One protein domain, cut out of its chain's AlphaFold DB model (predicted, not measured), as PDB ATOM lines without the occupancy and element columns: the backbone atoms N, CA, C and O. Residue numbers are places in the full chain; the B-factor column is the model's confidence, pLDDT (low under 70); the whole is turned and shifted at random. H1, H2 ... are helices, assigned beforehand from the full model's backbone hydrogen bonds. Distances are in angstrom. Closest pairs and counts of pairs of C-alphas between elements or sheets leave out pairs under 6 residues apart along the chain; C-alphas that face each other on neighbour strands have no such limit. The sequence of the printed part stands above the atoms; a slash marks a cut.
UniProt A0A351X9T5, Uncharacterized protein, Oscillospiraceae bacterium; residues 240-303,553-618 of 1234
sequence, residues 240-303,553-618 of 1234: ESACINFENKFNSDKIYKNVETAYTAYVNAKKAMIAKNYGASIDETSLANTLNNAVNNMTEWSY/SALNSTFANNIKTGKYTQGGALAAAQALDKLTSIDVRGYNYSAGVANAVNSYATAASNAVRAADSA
ATOM      1  N   GLU A 240      10.571 -36.109   2.207       85.81
ATOM      2  CA  GLU A 240      10.137 -34.837   2.798       85.81
ATOM      3  C   GLU A 240      10.926 -34.500   4.061       85.81
ATOM      4  O   GLU A 240      11.390 -33.374   4.227       85.81
ATOM      5  N   SER A 241      11.160 -35.500   4.911       85.25
ATOM      6  CA  SER A 241      11.984 -35.353   6.111       85.25
ATOM      7  C   SER A 241      13.424 -34.961   5.767       85.25
ATOM      8  O   SER A 241      14.004 -34.105   6.435       85.25
ATOM      9  N   ALA A 242      14.000 -35.538   4.706       90.06
ATOM     10  CA  ALA A 242      15.331 -35.168   4.225       90.06
ATOM     11  C   ALA A 242      15.379 -33.712   3.715       90.06
ATOM     12  O   ALA A 242      16.335 -32.994   4.011       90.06
ATOM     13  N   CYS A 243      14.334 -33.251   3.016       89.69
ATOM     14  CA  CYS A 243      14.208 -31.852   2.583       89.69
ATOM     15  C   CYS A 243      14.141 -30.890   3.774       89.69
ATOM     16  O   CYS A 243      14.892 -29.919   3.817       89.69
ATOM     17  N   ILE A 244      13.305 -31.197   4.769       83.00
ATOM     18  CA  ILE A 244      13.186 -30.403   6.000       83.00
ATOM     19  C   ILE A 244      14.524 -30.358   6.748       83.00
ATOM     20  O   ILE A 244      14.914 -29.318   7.273       83.00
ATOM     21  N   ASN A 245      15.258 -31.472   6.796       86.62
ATOM     22  CA  ASN A 245      16.564 -31.526   7.450       86.62
ATOM     23  C   ASN A 245      17.600 -30.629   6.748       86.62
ATOM     24  O   ASN A 245      18.354 -29.930   7.422       86.62
ATOM     25  N   PHE A 246      17.607 -30.596   5.409       90.00
ATOM     26  CA  PHE A 246      18.416 -29.641   4.641       90.00
ATOM     27  C   PHE A 246      18.030 -28.188   4.963       90.00
ATOM     28  O   PHE A 246      18.898 -27.398   5.330       90.00
ATOM     29  N   GLU A 247      16.740 -27.847   4.888       86.12
ATOM     30  CA  GLU A 247      16.228 -26.493   5.157       86.12
ATOM     31  C   GLU A 247      16.594 -26.020   6.581       86.12
ATOM     32  O   GLU A 247      17.057 -24.894   6.775       86.12
ATOM     33  N   ASN A 248      16.487 -26.911   7.573       81.38
ATOM     34  CA  ASN A 248      16.810 -26.637   8.977       81.38
ATOM     35  C   ASN A 248      18.312 -26.607   9.288       81.38
ATOM     36  O   ASN A 248      18.707 -26.129  10.355       81.38
ATOM     37  N   LYS A 249      19.170 -27.119   8.399       84.25
ATOM     38  CA  LYS A 249      20.619 -27.170   8.635       84.25
ATOM     39  C   LYS A 249      21.235 -25.772   8.723       84.25
ATOM     40  O   LYS A 249      22.243 -25.586   9.405       84.25
ATOM     41  N   PHE A 250      20.625 -24.789   8.064       77.44
ATOM     42  CA  PHE A 250      21.113 -23.417   8.005       77.44
ATOM     43  C   PHE A 250      20.620 -22.595   9.203       77.44
ATOM     44  O   PHE A 250      19.510 -22.065   9.217       77.44
ATOM     45  N   ASN A 251      21.473 -22.414  10.208       64.12
ATOM     46  CA  ASN A 251      21.273 -21.415  11.264       64.12
ATOM     47  C   ASN A 251      22.047 -20.136  10.916       64.12
ATOM     48  O   ASN A 251      23.099 -20.226  10.291       64.12
ATOM     49  N   SER A 252      21.547 -18.959  11.320       60.19
ATOM     50  CA  SER A 252      22.138 -17.652  10.955       60.19
ATOM     51  C   SER A 252      23.622 -17.524  11.310       60.19
ATOM     52  O   SER A 252      24.349 -16.791  10.649       60.19
ATOM     53  N   ASP A 253      24.076 -18.273  12.315       69.62
ATOM     54  CA  ASP A 253      25.394 -18.086  12.923       69.62
ATOM     55  C   ASP A 253      26.429 -19.114  12.437       69.62
ATOM     56  O   ASP A 253      27.584 -19.077  12.860       69.62
ATOM     57  N   LYS A 254      26.031 -20.060  11.571       83.69
ATOM     58  CA  LYS A 254      26.895 -21.148  11.092       83.69
ATOM     59  C   LYS A 254      27.074 -21.099   9.584       83.69
ATOM     60  O   LYS A 254      26.120 -20.881   8.841       83.69
ATOM     61  N   ILE A 255      28.304 -21.349   9.146       89.06
ATOM     62  CA  ILE A 255      28.692 -21.441   7.736       89.06
ATOM     63  C   ILE A 255      29.058 -22.897   7.458       89.06
ATOM     64  O   ILE A 255      29.697 -23.539   8.291       89.06
ATOM     65  N   TYR A 256      28.668 -23.426   6.303       90.56
ATOM     66  CA  TYR A 256      28.942 -24.808   5.912       90.56
ATOM     67  C   TYR A 256      29.749 -24.869   4.612       90.56
ATOM     68  O   TYR A 256      29.639 -23.987   3.766       90.56
ATOM     69  N   LYS A 257      30.558 -25.921   4.475       91.94
ATOM     70  CA  LYS A 257      31.186 -26.368   3.223       91.94
ATOM     71  C   LYS A 257      30.296 -27.401   2.529       91.94
ATOM     72  O   LYS A 257      29.490 -28.045   3.202       91.94
ATOM     73  N   ASN A 258      30.544 -27.654   1.248       94.00
ATOM     74  CA  ASN A 258      29.845 -28.636   0.407       94.00
ATOM     75  C   ASN A 258      28.340 -28.342   0.261       94.00
ATOM     76  O   ASN A 258      27.514 -29.258   0.208       94.00
ATOM     77  N   VAL A 259      27.974 -27.060   0.229       94.25
ATOM     78  CA  VAL A 259      26.586 -26.599   0.122       94.25
ATOM     79  C   VAL A 259      26.008 -26.903  -1.262       94.25
ATOM     80  O   VAL A 259      24.843 -27.289  -1.356       94.25
ATOM     81  N   GLU A 260      26.804 -26.793  -2.330       95.38
ATOM     82  CA  GLU A 260      26.368 -27.022  -3.717       95.38
ATOM     83  C   GLU A 260      25.775 -28.421  -3.911       95.38
ATOM     84  O   GLU A 260      24.691 -28.582  -4.480       95.38
ATOM     85  N   THR A 261      26.474 -29.444  -3.412       96.50
ATOM     86  CA  THR A 261      26.052 -30.843  -3.565       96.50
ATOM     87  C   THR A 261      24.732 -31.099  -2.836       96.50
ATOM     88  O   THR A 261      23.831 -31.733  -3.385       96.50
ATOM     89  N   ALA A 262      24.590 -30.572  -1.617       95.75
ATOM     90  CA  ALA A 262      23.370 -30.717  -0.832       95.75
ATOM     91  C   ALA A 262      22.191 -29.950  -1.447       95.75
ATOM     92  O   ALA A 262      21.099 -30.505  -1.554       95.75
ATOM     93  N   TYR A 263      22.417 -28.725  -1.929       95.50
ATOM     94  CA  TYR A 263      21.382 -27.933  -2.593       95.50
ATOM     95  C   TYR A 263      20.917 -28.575  -3.909       95.50
ATOM     96  O   TYR A 263      19.720 -28.653  -4.176       95.50
ATOM     97  N   THR A 264      21.837 -29.133  -4.699       95.31
ATOM     98  CA  THR A 264      21.493 -29.863  -5.932       95.31
ATOM     99  C   THR A 264      20.639 -31.100  -5.633       95.31
ATOM    100  O   THR A 264      19.623 -31.335  -6.290       95.31
ATOM    101  N   ALA A 265      21.006 -31.881  -4.610       95.81
ATOM    102  CA  ALA A 265      20.213 -33.028  -4.171       95.81
ATOM    103  C   ALA A 265      18.823 -32.608  -3.653       95.81
ATOM    104  O   ALA A 265      17.837 -33.294  -3.916       95.81
ATOM    105  N   TYR A 266      18.737 -31.462  -2.972       94.62
ATOM    106  CA  TYR A 266      17.486 -30.891  -2.477       94.62
ATOM    107  C   TYR A 266      16.540 -30.489  -3.617       94.62
ATOM    108  O   TYR A 266      15.374 -30.881  -3.615       94.62
ATOM    109  N   VAL A 267      17.042 -29.794  -4.642       94.38
ATOM    110  CA  VAL A 267      16.252 -29.426  -5.830       94.38
ATOM    111  C   VAL A 267      15.766 -30.678  -6.569       94.38
ATOM    112  O   VAL A 267      14.604 -30.764  -6.963       94.38
ATOM    113  N   ASN A 268      16.617 -31.701  -6.709       93.94
ATOM    114  CA  ASN A 268      16.220 -32.979  -7.308       93.94
ATOM    115  C   ASN A 268      15.131 -33.698  -6.497       93.94
ATOM    116  O   ASN A 268      14.199 -34.249  -7.086       93.94
ATOM    117  N   ALA A 269      15.200 -33.652  -5.164       93.19
ATOM    118  CA  ALA A 269      14.147 -34.175  -4.301       93.19
ATOM    119  C   ALA A 269      12.812 -33.442  -4.520       93.19
ATOM    120  O   ALA A 269      11.789 -34.100  -4.710       93.19
ATOM    121  N   LYS A 270      12.813 -32.102  -4.582       90.88
ATOM    122  CA  LYS A 270      11.602 -31.294  -4.831       90.88
ATOM    123  C   LYS A 270      10.972 -31.596  -6.195       90.88
ATOM    124  O   LYS A 270       9.763 -31.804  -6.272       90.88
ATOM    125  N   LYS A 271      11.782 -31.730  -7.250       92.19
ATOM    126  CA  LYS A 271      11.314 -32.161  -8.582       92.19
ATOM    127  C   LYS A 271      10.644 -33.532  -8.553       92.19
ATOM    128  O   LYS A 271       9.559 -33.702  -9.105       92.19
ATOM    129  N   ALA A 272      11.275 -34.504  -7.894       90.88
ATOM    130  CA  ALA A 272      10.735 -35.852  -7.774       90.88
ATOM    131  C   ALA A 272       9.405 -35.869  -7.005       90.88
ATOM    132  O   ALA A 272       8.479 -36.572  -7.407       90.88
ATOM    133  N   MET A 273       9.283 -35.067  -5.942       86.50
ATOM    134  CA  MET A 273       8.038 -34.929  -5.182       86.50
ATOM    135  C   MET A 273       6.884 -34.405  -6.048       86.50
ATOM    136  O   MET A 273       5.810 -35.002  -6.030       86.50
ATOM    137  N   ILE A 274       7.110 -33.351  -6.843       87.94
ATOM    138  CA  ILE A 274       6.104 -32.844  -7.793       87.94
ATOM    139  C   ILE A 274       5.742 -33.944  -8.795       87.94
ATOM    140  O   ILE A 274       4.576 -34.304  -8.932       87.94
ATOM    141  N   ALA A 275       6.737 -34.547  -9.444       89.25
ATOM    142  CA  ALA A 275       6.522 -35.576 -10.457       89.25
ATOM    143  C   ALA A 275       5.714 -36.777  -9.942       89.25
ATOM    144  O   ALA A 275       4.859 -37.315 -10.653       89.25
ATOM    145  N   LYS A 276       5.947 -37.184  -8.689       86.81
ATOM    146  CA  LYS A 276       5.191 -38.252  -8.029       86.81
ATOM    147  C   LYS A 276       3.699 -37.931  -7.948       86.81
ATOM    148  O   LYS A 276       2.893 -38.817  -8.235       86.81
ATOM    149  N   ASN A 277       3.327 -36.691  -7.616       82.75
ATOM    150  CA  ASN A 277       1.919 -36.283  -7.519       82.75
ATOM    151  C   ASN A 277       1.167 -36.475  -8.846       82.75
ATOM    152  O   ASN A 277      -0.021 -36.784  -8.842       82.75
ATOM    153  N   TYR A 278       1.881 -36.417  -9.972       86.62
ATOM    154  CA  TYR A 278       1.322 -36.593 -11.315       86.62
ATOM    155  C   TYR A 278       1.541 -37.999 -11.904       86.62
ATOM    156  O   TYR A 278       1.224 -38.256 -13.070       86.62
ATOM    157  N   GLY A 279       1.995 -38.954 -11.082       84.00
ATOM    158  CA  GLY A 279       2.074 -40.377 -11.421       84.00
ATOM    159  C   GLY A 279       3.455 -40.866 -11.860       84.00
ATOM    160  O   GLY A 279       3.544 -41.894 -12.538       84.00
ATOM    161  N   ALA A 280       4.533 -40.153 -11.519       88.88
ATOM    162  CA  ALA A 280       5.885 -40.681 -11.676       88.88
ATOM    163  C   ALA A 280       6.166 -41.768 -10.628       88.88
ATOM    164  O   ALA A 280       5.849 -41.614  -9.449       88.88
ATOM    165  N   SER A 281       6.805 -42.858 -11.056       90.00
ATOM    166  CA  SER A 281       7.355 -43.854 -10.136       90.00
ATOM    167  C   SER A 281       8.721 -43.367  -9.660       90.00
ATOM    168  O   SER A 281       9.642 -43.255 -10.471       90.00
ATOM    169  N   ILE A 282       8.843 -43.044  -8.371       87.50
ATOM    170  CA  ILE A 282      10.086 -42.553  -7.768       87.50
ATOM    171  C   ILE A 282      10.526 -43.451  -6.609       87.50
ATOM    172  O   ILE A 282       9.705 -43.917  -5.819       87.50
ATOM    173  N   ASP A 283      11.835 -43.661  -6.478       89.62
ATOM    174  CA  ASP A 283      12.420 -44.289  -5.292       89.62
ATOM    175  C   ASP A 283      12.712 -43.212  -4.239       89.62
ATOM    176  O   ASP A 283      13.812 -42.657  -4.150       89.62
ATOM    177  N   GLU A 284      11.691 -42.893  -3.441       86.50
ATOM    178  CA  GLU A 284      11.799 -41.903  -2.364       86.50
ATOM    179  C   GLU A 284      12.890 -42.242  -1.354       86.50
ATOM    180  O   GLU A 284      13.517 -41.335  -0.812       86.50
ATOM    181  N   THR A 285      13.141 -43.530  -1.101       88.94
ATOM    182  CA  THR A 285      14.142 -43.952  -0.116       88.94
ATOM    183  C   THR A 285      15.543 -43.644  -0.630       88.94
ATOM    184  O   THR A 285      16.356 -43.069   0.094       88.94
ATOM    185  N   SER A 286      15.824 -43.975  -1.891       92.25
ATOM    186  CA  SER A 286      17.109 -43.671  -2.526       92.25
ATOM    187  C   SER A 286      17.367 -42.163  -2.621       92.25
ATOM    188  O   SER A 286      18.448 -41.687  -2.254       92.25
ATOM    189  N   LEU A 287      16.358 -41.384  -3.024       94.00
ATOM    190  CA  LEU A 287      16.455 -39.923  -3.081       94.00
ATOM    191  C   LEU A 287      16.663 -39.309  -1.688       94.00
ATOM    192  O   LEU A 287      17.529 -38.449  -1.522       94.00
ATOM    193  N   ALA A 288      15.944 -39.797  -0.672       94.06
ATOM    194  CA  ALA A 288      16.097 -39.343   0.708       94.06
ATOM    195  C   ALA A 288      17.500 -39.645   1.243       94.06
ATOM    196  O   ALA A 288      18.128 -38.789   1.862       94.06
ATOM    197  N   ASN A 289      18.021 -40.846   0.974       95.25
ATOM    198  CA  ASN A 289      19.377 -41.237   1.356       95.25
ATOM    199  C   ASN A 289      20.431 -40.374   0.656       95.25
ATOM    200  O   ASN A 289      21.381 -39.932   1.297       95.25
ATOM    201  N   THR A 290      20.249 -40.092  -0.634       96.75
ATOM    202  CA  THR A 290      21.146 -39.224  -1.412       96.75
ATOM    203  C   THR A 290      21.215 -37.826  -0.809       96.75
ATOM    204  O   THR A 290      22.307 -37.318  -0.547       96.75
ATOM    205  N   LEU A 291      20.053 -37.234  -0.517       96.81
ATOM    206  CA  LEU A 291      19.977 -35.917   0.103       96.81
ATOM    207  C   LEU A 291      20.562 -35.918   1.519       96.81
ATOM    208  O   LEU A 291      21.415 -35.089   1.823       96.81
ATOM    209  N   ASN A 292      20.184 -36.870   2.374       95.56
ATOM    210  CA  ASN A 292      20.722 -36.960   3.734       95.56
ATOM    211  C   ASN A 292      22.243 -37.157   3.743       95.56
ATOM    212  O   ASN A 292      22.928 -36.551   4.560       95.56
ATOM    213  N   ASN A 293      22.791 -37.957   2.827       96.25
ATOM    214  CA  ASN A 293      24.238 -38.119   2.697       96.25
ATOM    215  C   ASN A 293      24.913 -36.802   2.299       96.25
ATOM    216  O   ASN A 293      25.929 -36.439   2.889       96.25
ATOM    217  N   ALA A 294      24.335 -36.058   1.354       97.38
ATOM    218  CA  ALA A 294      24.849 -34.750   0.970       97.38
ATOM    219  C   ALA A 294      24.782 -33.741   2.135       97.38
ATOM    220  O   ALA A 294      25.773 -33.072   2.416       97.38
ATOM    221  N   VAL A 295      23.666 -33.701   2.874       94.81
ATOM    222  CA  VAL A 295      23.485 -32.864   4.077       94.81
ATOM    223  C   VAL A 295      24.475 -33.240   5.181       94.81
ATOM    224  O   VAL A 295      25.050 -32.363   5.823       94.81
ATOM    225  N   ASN A 296      24.717 -34.531   5.408       93.44
ATOM    226  CA  ASN A 296      25.678 -35.000   6.410       93.44
ATOM    227  C   ASN A 296      27.127 -34.668   6.028       93.44
ATOM    228  O   ASN A 296      27.956 -34.442   6.907       93.44
ATOM    229  N   ASN A 297      27.423 -34.593   4.728       94.50
ATOM    230  CA  ASN A 297      28.721 -34.166   4.209       94.50
ATOM    231  C   ASN A 297      28.916 -32.640   4.242       94.50
ATOM    232  O   ASN A 297      30.032 -32.166   3.990       94.50
ATOM    233  N   MET A 298      27.877 -31.865   4.579       93.06
ATOM    234  CA  MET A 298      28.033 -30.444   4.870       93.06
ATOM    235  C   MET A 298      28.764 -30.270   6.201       93.06
ATOM    236  O   MET A 298      28.209 -30.484   7.284       93.06
ATOM    237  N   THR A 299      30.028 -29.862   6.127       91.94
ATOM    238  CA  THR A 299      30.878 -29.668   7.309       91.94
ATOM    239  C   THR A 299      30.884 -28.206   7.725       91.94
ATOM    240  O   THR A 299      30.950 -27.318   6.881       91.94
ATOM    241  N   GLU A 300      30.785 -27.943   9.027       91.12
ATOM    242  CA  GLU A 300      30.816 -26.576   9.554       91.12
ATOM    243  C   GLU A 300      32.179 -25.938   9.252       91.12
ATOM    244  O   GLU A 300      33.235 -26.484   9.587       91.12
ATOM    245  N   TRP A 301      32.161 -24.791   8.578       89.25
ATOM    246  CA  TRP A 301      33.346 -23.992   8.331       89.25
ATOM    247  C   TRP A 301      33.660 -23.162   9.574       89.25
ATOM    248  O   TRP A 301      32.792 -22.498  10.139       89.25
ATOM    249  N   SER A 302      34.928 -23.167   9.974       82.25
ATOM    250  CA  SER A 302      35.449 -22.290  11.017       82.25
ATOM    251  C   SER A 302      36.766 -21.677  10.562       82.25
ATOM    252  O   SER A 302      37.592 -22.333   9.919       82.25
ATOM    253  N   TYR A 303      36.956 -20.402  10.895       79.50
ATOM    254  CA  TYR A 303      38.234 -19.731  10.714       79.50
ATOM    255  C   TYR A 303      39.099 -19.926  11.954       79.50
ATOM    256  O   TYR A 303      38.703 -19.545  13.053       79.50
ATOM    257  N   SER A 553      30.492 -14.297   5.000       89.31
ATOM    258  CA  SER A 553      29.494 -14.084   6.056       89.31
ATOM    259  C   SER A 553      28.219 -13.426   5.509       89.31
ATOM    260  O   SER A 553      27.109 -13.843   5.848       89.31
ATOM    261  N   ALA A 554      28.369 -12.434   4.623       90.56
ATOM    262  CA  ALA A 554      27.247 -11.753   3.978       90.56
ATOM    263  C   ALA A 554      26.446 -12.694   3.059       90.56
ATOM    264  O   ALA A 554      25.216 -12.763   3.152       90.56
ATOM    265  N   LEU A 555      27.140 -13.468   2.215       92.00
ATOM    266  CA  LEU A 555      26.501 -14.427   1.317       92.00
ATOM    267  C   LEU A 555      25.815 -15.557   2.094       92.00
ATOM    268  O   LEU A 555      24.684 -15.903   1.768       92.00
ATOM    269  N   ASN A 556      26.437 -16.089   3.155       90.00
ATOM    270  CA  ASN A 556      25.847 -17.151   3.978       90.00
ATOM    271  C   ASN A 556      24.559 -16.685   4.658       90.00
ATOM    272  O   ASN A 556      23.564 -17.404   4.653       90.00
ATOM    273  N   SER A 557      24.560 -15.462   5.197       86.06
ATOM    274  CA  SER A 557      23.370 -14.869   5.816       86.06
ATOM    275  C   SER A 557      22.227 -14.735   4.805       86.06
ATOM    276  O   SER A 557      21.092 -15.112   5.089       86.06
ATOM    277  N   THR A 558      22.541 -14.261   3.596       86.88
ATOM    278  CA  THR A 558      21.570 -14.127   2.500       86.88
ATOM    279  C   THR A 558      21.034 -15.492   2.062       86.88
ATOM    280  O   THR A 558      19.823 -15.683   1.980       86.88
ATOM    281  N   PHE A 559      21.922 -16.467   1.853       88.62
ATOM    282  CA  PHE A 559      21.565 -17.831   1.466       88.62
ATOM    283  C   PHE A 559      20.666 -18.501   2.511       88.62
ATOM    284  O   PHE A 559      19.596 -18.995   2.171       88.62
ATOM    285  N   ALA A 560      21.047 -18.459   3.792       84.06
ATOM    286  CA  ALA A 560      20.274 -19.051   4.880       84.06
ATOM    287  C   ALA A 560      18.870 -18.440   5.003       84.06
ATOM    288  O   ALA A 560      17.899 -19.170   5.206       84.06
ATOM    289  N   ASN A 561      18.743 -17.118   4.854       79.25
ATOM    290  CA  ASN A 561      17.442 -16.448   4.868       79.25
ATOM    291  C   ASN A 561      16.579 -16.878   3.677       79.25
ATOM    292  O   ASN A 561      15.413 -17.213   3.855       79.25
ATOM    293  N   ASN A 562      17.163 -16.935   2.482       80.44
ATOM    294  CA  ASN A 562      16.454 -17.304   1.263       80.44
ATOM    295  C   ASN A 562      15.970 -18.762   1.284       80.44
ATOM    296  O   ASN A 562      14.790 -19.006   1.030       80.44
ATOM    297  N   ILE A 563      16.808 -19.725   1.686       82.69
ATOM    298  CA  ILE A 563      16.400 -21.139   1.788       82.69
ATOM    299  C   ILE A 563      15.251 -21.329   2.792       82.69
ATOM    300  O   ILE A 563      14.310 -22.069   2.510       82.69
ATOM    301  N   LYS A 564      15.256 -20.607   3.921       69.12
ATOM    302  CA  LYS A 564      14.180 -20.678   4.930       69.12
ATOM    303  C   LYS A 564      12.828 -20.164   4.454       69.12
ATOM    304  O   LYS A 564      11.810 -20.550   5.017       69.12
ATOM    305  N   THR A 565      12.809 -19.281   3.458       63.78
ATOM    306  CA  THR A 565      11.555 -18.729   2.924       63.78
ATOM    307  C   THR A 565      10.838 -19.677   1.966       63.78
ATOM    308  O   THR A 565       9.738 -19.355   1.536       63.78
ATOM    309  N   GLY A 566      11.435 -20.823   1.610       65.25
ATOM    310  CA  GLY A 566      10.830 -21.789   0.684       65.25
ATOM    311  C   GLY A 566      10.736 -21.305  -0.768       65.25
ATOM    312  O   GLY A 566      10.134 -21.984  -1.584       65.25
ATOM    313  N   LYS A 567      11.341 -20.157  -1.104       71.31
ATOM    314  CA  LYS A 567      11.246 -19.496  -2.419       71.31
ATOM    315  C   LYS A 567      12.325 -19.910  -3.427       71.31
ATOM    316  O   LYS A 567      12.480 -19.234  -4.435       71.31
ATOM    317  N   TYR A 568      13.132 -20.928  -3.128       85.75
ATOM    318  CA  TYR A 568      14.312 -21.303  -3.931       85.75
ATOM    319  C   TYR A 568      14.445 -22.822  -4.105       85.75
ATOM    320  O   TYR A 568      15.543 -23.384  -4.081       85.75
ATOM    321  N   THR A 569      13.320 -23.508  -4.244       86.19
ATOM    322  CA  THR A 569      13.210 -24.952  -4.464       86.19
ATOM    323  C   THR A 569      13.479 -25.373  -5.912       86.19
ATOM    324  O   THR A 569      13.776 -26.544  -6.154       86.19
ATOM    325  N   GLN A 570      13.457 -24.432  -6.864       89.06
ATOM    326  CA  GLN A 570      13.613 -24.675  -8.304       89.06
ATOM    327  C   GLN A 570      15.061 -24.543  -8.813       89.06
ATOM    328  O   GLN A 570      15.320 -24.694 -10.006       89.06
ATOM    329  N   GLY A 571      16.031 -24.303  -7.923       89.75
ATOM    330  CA  GLY A 571      17.464 -24.259  -8.257       89.75
ATOM    331  C   GLY A 571      18.067 -22.862  -8.398       89.75
ATOM    332  O   GLY A 571      19.274 -22.736  -8.605       89.75
ATOM    333  N   GLY A 572      17.274 -21.805  -8.221       90.06
ATOM    334  CA  GLY A 572      17.724 -20.425  -8.392       90.06
ATOM    335  C   GLY A 572      18.736 -19.902  -7.362       90.06
ATOM    336  O   GLY A 572      19.165 -18.760  -7.484       90.06
ATOM    337  N   ALA A 573      19.158 -20.708  -6.378       92.38
ATOM    338  CA  ALA A 573      20.254 -20.387  -5.456       92.38
ATOM    339  C   ALA A 573      21.559 -21.169  -5.742       92.38
ATOM    340  O   ALA A 573      22.501 -21.106  -4.948       92.38
ATOM    341  N   LEU A 574      21.655 -21.897  -6.865       94.31
ATOM    342  CA  LEU A 574      22.810 -22.758  -7.168       94.31
ATOM    343  C   LEU A 574      24.123 -21.968  -7.276       94.31
ATOM    344  O   LEU A 574      25.131 -22.371  -6.697       94.31
ATOM    345  N   ALA A 575      24.099 -20.812  -7.947       95.00
ATOM    346  CA  ALA A 575      25.270 -19.943  -8.081       95.00
ATOM    347  C   ALA A 575      25.782 -19.449  -6.714       95.00
ATOM    348  O   ALA A 575      26.989 -19.391  -6.477       95.00
ATOM    349  N   ALA A 576      24.868 -19.152  -5.785       94.25
ATOM    350  CA  ALA A 576      25.213 -18.755  -4.426       94.25
ATOM    351  C   ALA A 576      25.806 -19.918  -3.612       94.25
ATOM    352  O   ALA A 576      26.804 -19.722  -2.918       94.25
ATOM    353  N   ALA A 577      25.255 -21.132  -3.736       94.81
ATOM    354  CA  ALA A 577      25.817 -22.327  -3.103       94.81
ATOM    355  C   ALA A 577      27.248 -22.617  -3.604       94.81
ATOM    356  O   ALA A 577      28.158 -22.831  -2.803       94.81
ATOM    357  N   GLN A 578      27.470 -22.520  -4.919       95.94
ATOM    358  CA  GLN A 578      28.789 -22.646  -5.549       95.94
ATOM    359  C   GLN A 578      29.777 -21.581  -5.066       95.94
ATOM    360  O   GLN A 578      30.946 -21.870  -4.804       95.94
ATOM    361  N   ALA A 579      29.332 -20.328  -4.955       96.25
ATOM    362  CA  ALA A 579      30.171 -19.241  -4.470       96.25
ATOM    363  C   ALA A 579      30.548 -19.411  -2.987       96.25
ATOM    364  O   ALA A 579      31.696 -19.146  -2.624       96.25
ATOM    365  N   LEU A 580      29.637 -19.910  -2.141       94.56
ATOM    366  CA  LEU A 580      29.940 -20.263  -0.748       94.56
ATOM    367  C   LEU A 580      31.000 -21.363  -0.654       94.56
ATOM    368  O   LEU A 580      31.959 -21.224   0.109       94.56
ATOM    369  N   ASP A 581      30.889 -22.415  -1.463       95.94
ATOM    370  CA  ASP A 581      31.889 -23.486  -1.497       95.94
ATOM    371  C   ASP A 581      33.250 -22.974  -1.996       95.94
ATOM    372  O   ASP A 581      34.286 -23.264  -1.393       95.94
ATOM    373  N   LYS A 582      33.272 -22.104  -3.017       95.94
ATOM    374  CA  LYS A 582      34.506 -21.440  -3.474       95.94
ATOM    375  C   LYS A 582      35.143 -20.593  -2.376       95.94
ATOM    376  O   LYS A 582      36.342 -20.712  -2.146       95.94
ATOM    377  N   LEU A 583      34.370 -19.767  -1.671       95.19
ATOM    378  CA  LEU A 583      34.886 -18.928  -0.586       95.19
ATOM    379  C   LEU A 583      35.415 -19.767   0.585       95.19
ATOM    380  O   LEU A 583      36.505 -19.502   1.091       95.19
ATOM    381  N   THR A 584      34.673 -20.794   1.003       93.50
ATOM    382  CA  THR A 584      35.061 -21.672   2.121       93.50
ATOM    383  C   THR A 584      36.228 -22.607   1.782       93.50
ATOM    384  O   THR A 584      36.865 -23.137   2.701       93.50
ATOM    385  N   SER A 585      36.543 -22.777   0.491       92.81
ATOM    386  CA  SER A 585      37.728 -23.500   0.005       92.81
ATOM    387  C   SER A 585      39.035 -22.709   0.129       92.81
ATOM    388  O   SER A 585      40.109 -23.311   0.118       92.81
ATOM    389  N   ILE A 586      38.971 -21.376   0.275       92.62
ATOM    390  CA  ILE A 586      40.169 -20.541   0.407       92.62
ATOM    391  C   ILE A 586      40.801 -20.757   1.786       92.62
ATOM    392  O   ILE A 586      40.361 -20.191   2.793       92.62
ATOM    393  N   ASP A 587      41.876 -21.544   1.809       88.88
ATOM    394  CA  ASP A 587      42.727 -21.776   2.974       88.88
ATOM    395  C   ASP A 587      44.106 -21.134   2.780       88.88
ATOM    396  O   ASP A 587      44.934 -21.599   1.998       88.88
ATOM    397  N   VAL A 588      44.381 -20.079   3.551       88.25
ATOM    398  CA  VAL A 588      45.664 -19.359   3.527       88.25
ATOM    399  C   VAL A 588      46.867 -20.246   3.866       88.25
ATOM    400  O   VAL A 588      47.980 -19.923   3.452       88.25
ATOM    401  N   ARG A 589      46.680 -21.366   4.581       86.19
ATOM    402  CA  ARG A 589      47.748 -22.330   4.911       86.19
ATOM    403  C   ARG A 589      47.959 -23.393   3.827       86.19
ATOM    404  O   ARG A 589      48.986 -24.064   3.851       86.19
ATOM    405  N   GLY A 590      47.030 -23.533   2.882       85.50
ATOM    406  CA  GLY A 590      47.060 -24.570   1.844       85.50
ATOM    407  C   GLY A 590      48.065 -24.325   0.711       85.50
ATOM    408  O   GLY A 590      48.278 -25.205  -0.120       85.50
ATOM    409  N   TYR A 591      48.695 -23.148   0.658       87.94
ATOM    410  CA  TYR A 591      49.625 -22.773  -0.410       87.94
ATOM    411  C   TYR A 591      51.071 -23.174  -0.089       87.94
ATOM    412  O   TYR A 591      51.541 -23.070   1.045       87.94
ATOM    413  N   ASN A 592      51.818 -23.599  -1.113       87.19
ATOM    414  CA  ASN A 592      53.206 -24.041  -0.966       87.19
ATOM    415  C   ASN A 592      54.200 -22.864  -0.998       87.19
ATOM    416  O   ASN A 592      54.864 -22.608  -2.004       87.19
ATOM    417  N   TYR A 593      54.312 -22.146   0.118       86.25
ATOM    418  CA  TYR A 593      55.190 -20.977   0.231       86.25
ATOM    419  C   TYR A 593      56.690 -21.307   0.173       86.25
ATOM    420  O   TYR A 593      57.477 -20.468  -0.261       86.25
ATOM    421  N   SER A 594      57.100 -22.520   0.563       80.88
ATOM    422  CA  SER A 594      58.515 -22.920   0.572       80.88
ATOM    423  C   SER A 594      59.097 -23.152  -0.825       80.88
ATOM    424  O   SER A 594      60.309 -23.041  -0.992       80.88
ATOM    425  N   ALA A 595      58.256 -23.428  -1.828       79.50
ATOM    426  CA  ALA A 595      58.667 -23.550  -3.229       79.50
ATOM    427  C   ALA A 595      58.793 -22.194  -3.954       79.50
ATOM    428  O   ALA A 595      59.435 -22.115  -5.000       79.50
ATOM    429  N   GLY A 596      58.190 -21.128  -3.414       83.88
ATOM    430  CA  GLY A 596      58.257 -19.782  -3.982       83.88
ATOM    431  C   GLY A 596      57.186 -18.848  -3.420       83.88
ATOM    432  O   GLY A 596      56.021 -18.922  -3.811       83.88
ATOM    433  N   VAL A 597      57.590 -17.924  -2.545       87.88
ATOM    434  CA  VAL A 597      56.666 -17.061  -1.789       87.88
ATOM    435  C   VAL A 597      55.812 -16.164  -2.689       87.88
ATOM    436  O   VAL A 597      54.592 -16.165  -2.553       87.88
ATOM    437  N   ALA A 598      56.418 -15.447  -3.641       88.62
ATOM    438  CA  ALA A 598      55.685 -14.542  -4.535       88.62
ATOM    439  C   ALA A 598      54.624 -15.284  -5.373       88.62
ATOM    440  O   ALA A 598      53.485 -14.832  -5.482       88.62
ATOM    441  N   ASN A 599      54.969 -16.463  -5.902       90.88
ATOM    442  CA  ASN A 599      54.057 -17.291  -6.697       90.88
ATOM    443  C   ASN A 599      52.904 -17.852  -5.856       90.88
ATOM    444  O   ASN A 599      51.765 -17.890  -6.326       90.88
ATOM    445  N   ALA A 600      53.180 -18.262  -4.614       88.50
ATOM    446  CA  ALA A 600      52.160 -18.728  -3.679       88.50
ATOM    447  C   ALA A 600      51.194 -17.594  -3.287       88.50
ATOM    448  O   ALA A 600      49.980 -17.787  -3.322       88.50
ATOM    449  N   VAL A 601      51.711 -16.392  -3.007       93.12
ATOM    450  CA  VAL A 601      50.900 -15.199  -2.703       93.12
ATOM    451  C   VAL A 601      50.061 -14.770  -3.909       93.12
ATOM    452  O   VAL A 601      48.891 -14.433  -3.744       93.12
ATOM    453  N   ASN A 602      50.610 -14.828  -5.125       93.25
ATOM    454  CA  ASN A 602      49.855 -14.525  -6.342       93.25
ATOM    455  C   ASN A 602      48.761 -15.571  -6.624       93.25
ATOM    456  O   ASN A 602      47.639 -15.220  -6.990       93.25
ATOM    457  N   SER A 603      49.061 -16.857  -6.400       93.00
ATOM    458  CA  SER A 603      48.075 -17.945  -6.490       93.00
ATOM    459  C   SER A 603      46.927 -17.747  -5.501       93.00
ATOM    460  O   SER A 603      45.763 -17.898  -5.873       93.00
ATOM    461  N   TYR A 604      47.243 -17.355  -4.262       94.38
ATOM    462  CA  TYR A 604      46.235 -16.961  -3.284       94.38
ATOM    463  C   TYR A 604      45.401 -15.780  -3.783       94.38
ATOM    464  O   TYR A 604      44.177 -15.878  -3.816       94.38
ATOM    465  N   ALA A 605      46.047 -14.687  -4.201       93.56
ATOM    466  CA  ALA A 605      45.358 -13.466  -4.613       93.56
ATOM    467  C   ALA A 605      44.397 -13.727  -5.784       93.56
ATOM    468  O   ALA A 605      43.268 -13.242  -5.784       93.56
ATOM    469  N   THR A 606      44.814 -14.568  -6.733       93.81
ATOM    470  CA  THR A 606      43.995 -15.000  -7.873       93.81
ATOM    471  C   THR A 606      42.793 -15.828  -7.414       93.81
ATOM    472  O   THR A 606      41.663 -15.548  -7.807       93.81
ATOM    473  N   ALA A 607      43.011 -16.829  -6.555       94.19
ATOM    474  CA  ALA A 607      41.938 -17.682  -6.046       94.19
ATOM    475  C   ALA A 607      40.918 -16.890  -5.207       94.19
ATOM    476  O   ALA A 607      39.713 -17.041  -5.402       94.19
ATOM    477  N   ALA A 608      41.396 -16.009  -4.323       95.06
ATOM    478  CA  ALA A 608      40.560 -15.143  -3.499       95.06
ATOM    479  C   ALA A 608      39.752 -14.151  -4.350       95.06
ATOM    480  O   ALA A 608      38.546 -14.031  -4.146       95.06
ATOM    481  N   SER A 609      40.381 -13.514  -5.344       95.12
ATOM    482  CA  SER A 609      39.703 -12.637  -6.310       95.12
ATOM    483  C   SER A 609      38.590 -13.366  -7.058       95.12
ATOM    484  O   SER A 609      37.451 -12.902  -7.094       95.12
ATOM    485  N   ASN A 610      38.879 -14.556  -7.590       94.56
ATOM    486  CA  ASN A 610      37.894 -15.350  -8.321       94.56
ATOM    487  C   ASN A 610      36.728 -15.796  -7.425       94.56
ATOM    488  O   ASN A 610      35.580 -15.778  -7.866       94.56
ATOM    489  N   ALA A 611      37.001 -16.175  -6.173       95.12
ATOM    490  CA  ALA A 611      35.964 -16.554  -5.215       95.12
ATOM    491  C   ALA A 611      35.079 -15.359  -4.819       95.12
ATOM    492  O   ALA A 611      33.858 -15.494  -4.778       95.12
ATOM    493  N   VAL A 612      35.672 -14.183  -4.587       95.56
ATOM    494  CA  VAL A 612      34.926 -12.952  -4.277       95.56
ATOM    495  C   VAL A 612      34.091 -12.494  -5.471       95.56
ATOM    496  O   VAL A 612      32.903 -12.243  -5.300       95.56
ATOM    497  N   ARG A 613      34.641 -12.498  -6.691       94.06
ATOM    498  CA  ARG A 613      33.873 -12.198  -7.912       94.06
ATOM    499  C   ARG A 613      32.704 -13.156  -8.121       94.06
ATOM    500  O   ARG A 613      31.629 -12.715  -8.517       94.06
ATOM    501  N   ALA A 614      32.899 -14.450  -7.855       92.94
ATOM    502  CA  ALA A 614      31.823 -15.435  -7.939       92.94
ATOM    503  C   ALA A 614      30.702 -15.141  -6.931       92.94
ATOM    504  O   ALA A 614      29.536 -15.300  -7.269       92.94
ATOM    505  N   ALA A 615      31.047 -14.681  -5.726       94.31
ATOM    506  CA  ALA A 615      30.072 -14.258  -4.727       94.31
ATOM    507  C   ALA A 615      29.359 -12.953  -5.106       94.31
ATOM    508  O   ALA A 615      28.150 -12.864  -4.935       94.31
ATOM    509  N   ASP A 616      30.076 -11.976  -5.664       92.12
ATOM    510  CA  ASP A 616      29.493 -10.705  -6.115       92.12
ATOM    511  C   ASP A 616      28.583 -10.878  -7.340       92.12
ATOM    512  O   ASP A 616      27.631 -10.123  -7.517       92.12
ATOM    513  N   SER A 617      28.847 -11.896  -8.161       90.88
ATOM    514  CA  SER A 617      28.031 -12.246  -9.332       90.88
ATOM    515  C   SER A 617      26.944 -13.281  -9.019       90.88
ATOM    516  O   SER A 617      26.219 -13.693  -9.924       90.88
ATOM    517  N   ALA A 618      26.851 -13.767  -7.777       92.31
ATOM    518  CA  ALA A 618      25.886 -14.794  -7.412       92.31
ATOM    519  C   ALA A 618      24.467 -14.214  -7.421       92.31
ATOM    520  O   ALA A 618      24.115 -13.370  -6.596       92.31
TER     521      ALA A 618
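AT A GLANCE: This is residues 240 to 303 and 553 to 618 of the 1234 residues of an uncharacterized protein of Oscillospiraceae bacterium (UniProt A0A351X9T5). Six helices, lying roughly lengthwise, make a rod: H1, H2 and H3 form a triangle of helices towards one end, H4 and H5 sit in the middle, and H6 with the link before it reaches to the other end. The helices are staggered along the rod, with H5 packing on the first part of H2 and on the last part of H6. The printed part has 130 residues, of which 86 are in the six named helices, in the order H1 H2 H3 H4 H5 H6 along the chain; there is no named strand, and the class is all helix. The whole is only just loose, close to compact, with a radius of gyration of the C-alphas of 17.3 A and spans of 60 by 25 by 23 A.

IN THESE COORDINATES: H1 covers residues 240 to 249, 14.2 A from first to last C-alpha, and begins at C-alpha 240 at (10.137, -34.837, 2.798). H2 covers residues 259 to 277 and is 27.6 A long. H3 covers residues 284 to 296, 17.8 A. After the cut, H4 covers residues 553 to 564, 16.7 A, from C-alpha 553 at (29.494, -14.084, 6.056). H5 covers residues 574 to 585, 16.6 A. H6, the longest helix, covers residues 597 to 616, 28.2 A, and ends at C-alpha 616 at (29.493, -10.705, -6.115).

HOW THE PARTS SIT: H1 to H5 form an up-and-down bundle, each helix running against the one before it in the chain. H1 and H2 are a helical hairpin, with a shallow tilt of 28 degrees; their closest C-alphas, of Cys 243 and Tyr 266, are 6.1 A apart. H3 touches H1, the same way at 12 degrees, with the C-alphas of Ala 242 and Ala 288 closest at 5.5 A. H2 and H3 are a hairpin too, with the C-alphas of Ala 262 and Ala 294 closest at 4.7 A. H2 touches H5 with residues 259 to 264 alone, the C-alphas of Glu 260 and Ala 577 being closest at 4.8 A. The hairpin of H4 and H5 has a steep tilt of 38 degrees, and the C-alphas of Asn 556 and Leu 580 are closest at 7.0 A. H1 and H4 only just touch, only at their ends, with 3 pairs of C-alphas within 8 A, those of Glu 247 and Lys 564 closest at 6.2 A. H6 touches H5 with residues 608 to 615 alone, in a hairpin at 25 degrees, with the C-alphas of Ala 579 and Ala 615 closest at 5.0 A. H6 is apart from H1, H2 and H3. In each of the six helices every O i to N i+4 pair is within hydrogen-bond range.

THE WHOLE: The C-alphas farthest apart, of Gly 279 and Gly 596, are 60.3 A from each other. Residues 304 to 552 are not printed, and C-alphas 303 and 553 are 11.4 A apart across the cut. H5 to H6 is a long link of 11 residues. Residues 255 to 256 pair with residues 300 to 301, antiparallel. Mean pLDDT of the printed part is 89.1, with residues 251 to 253 and 564 to 566 under 70.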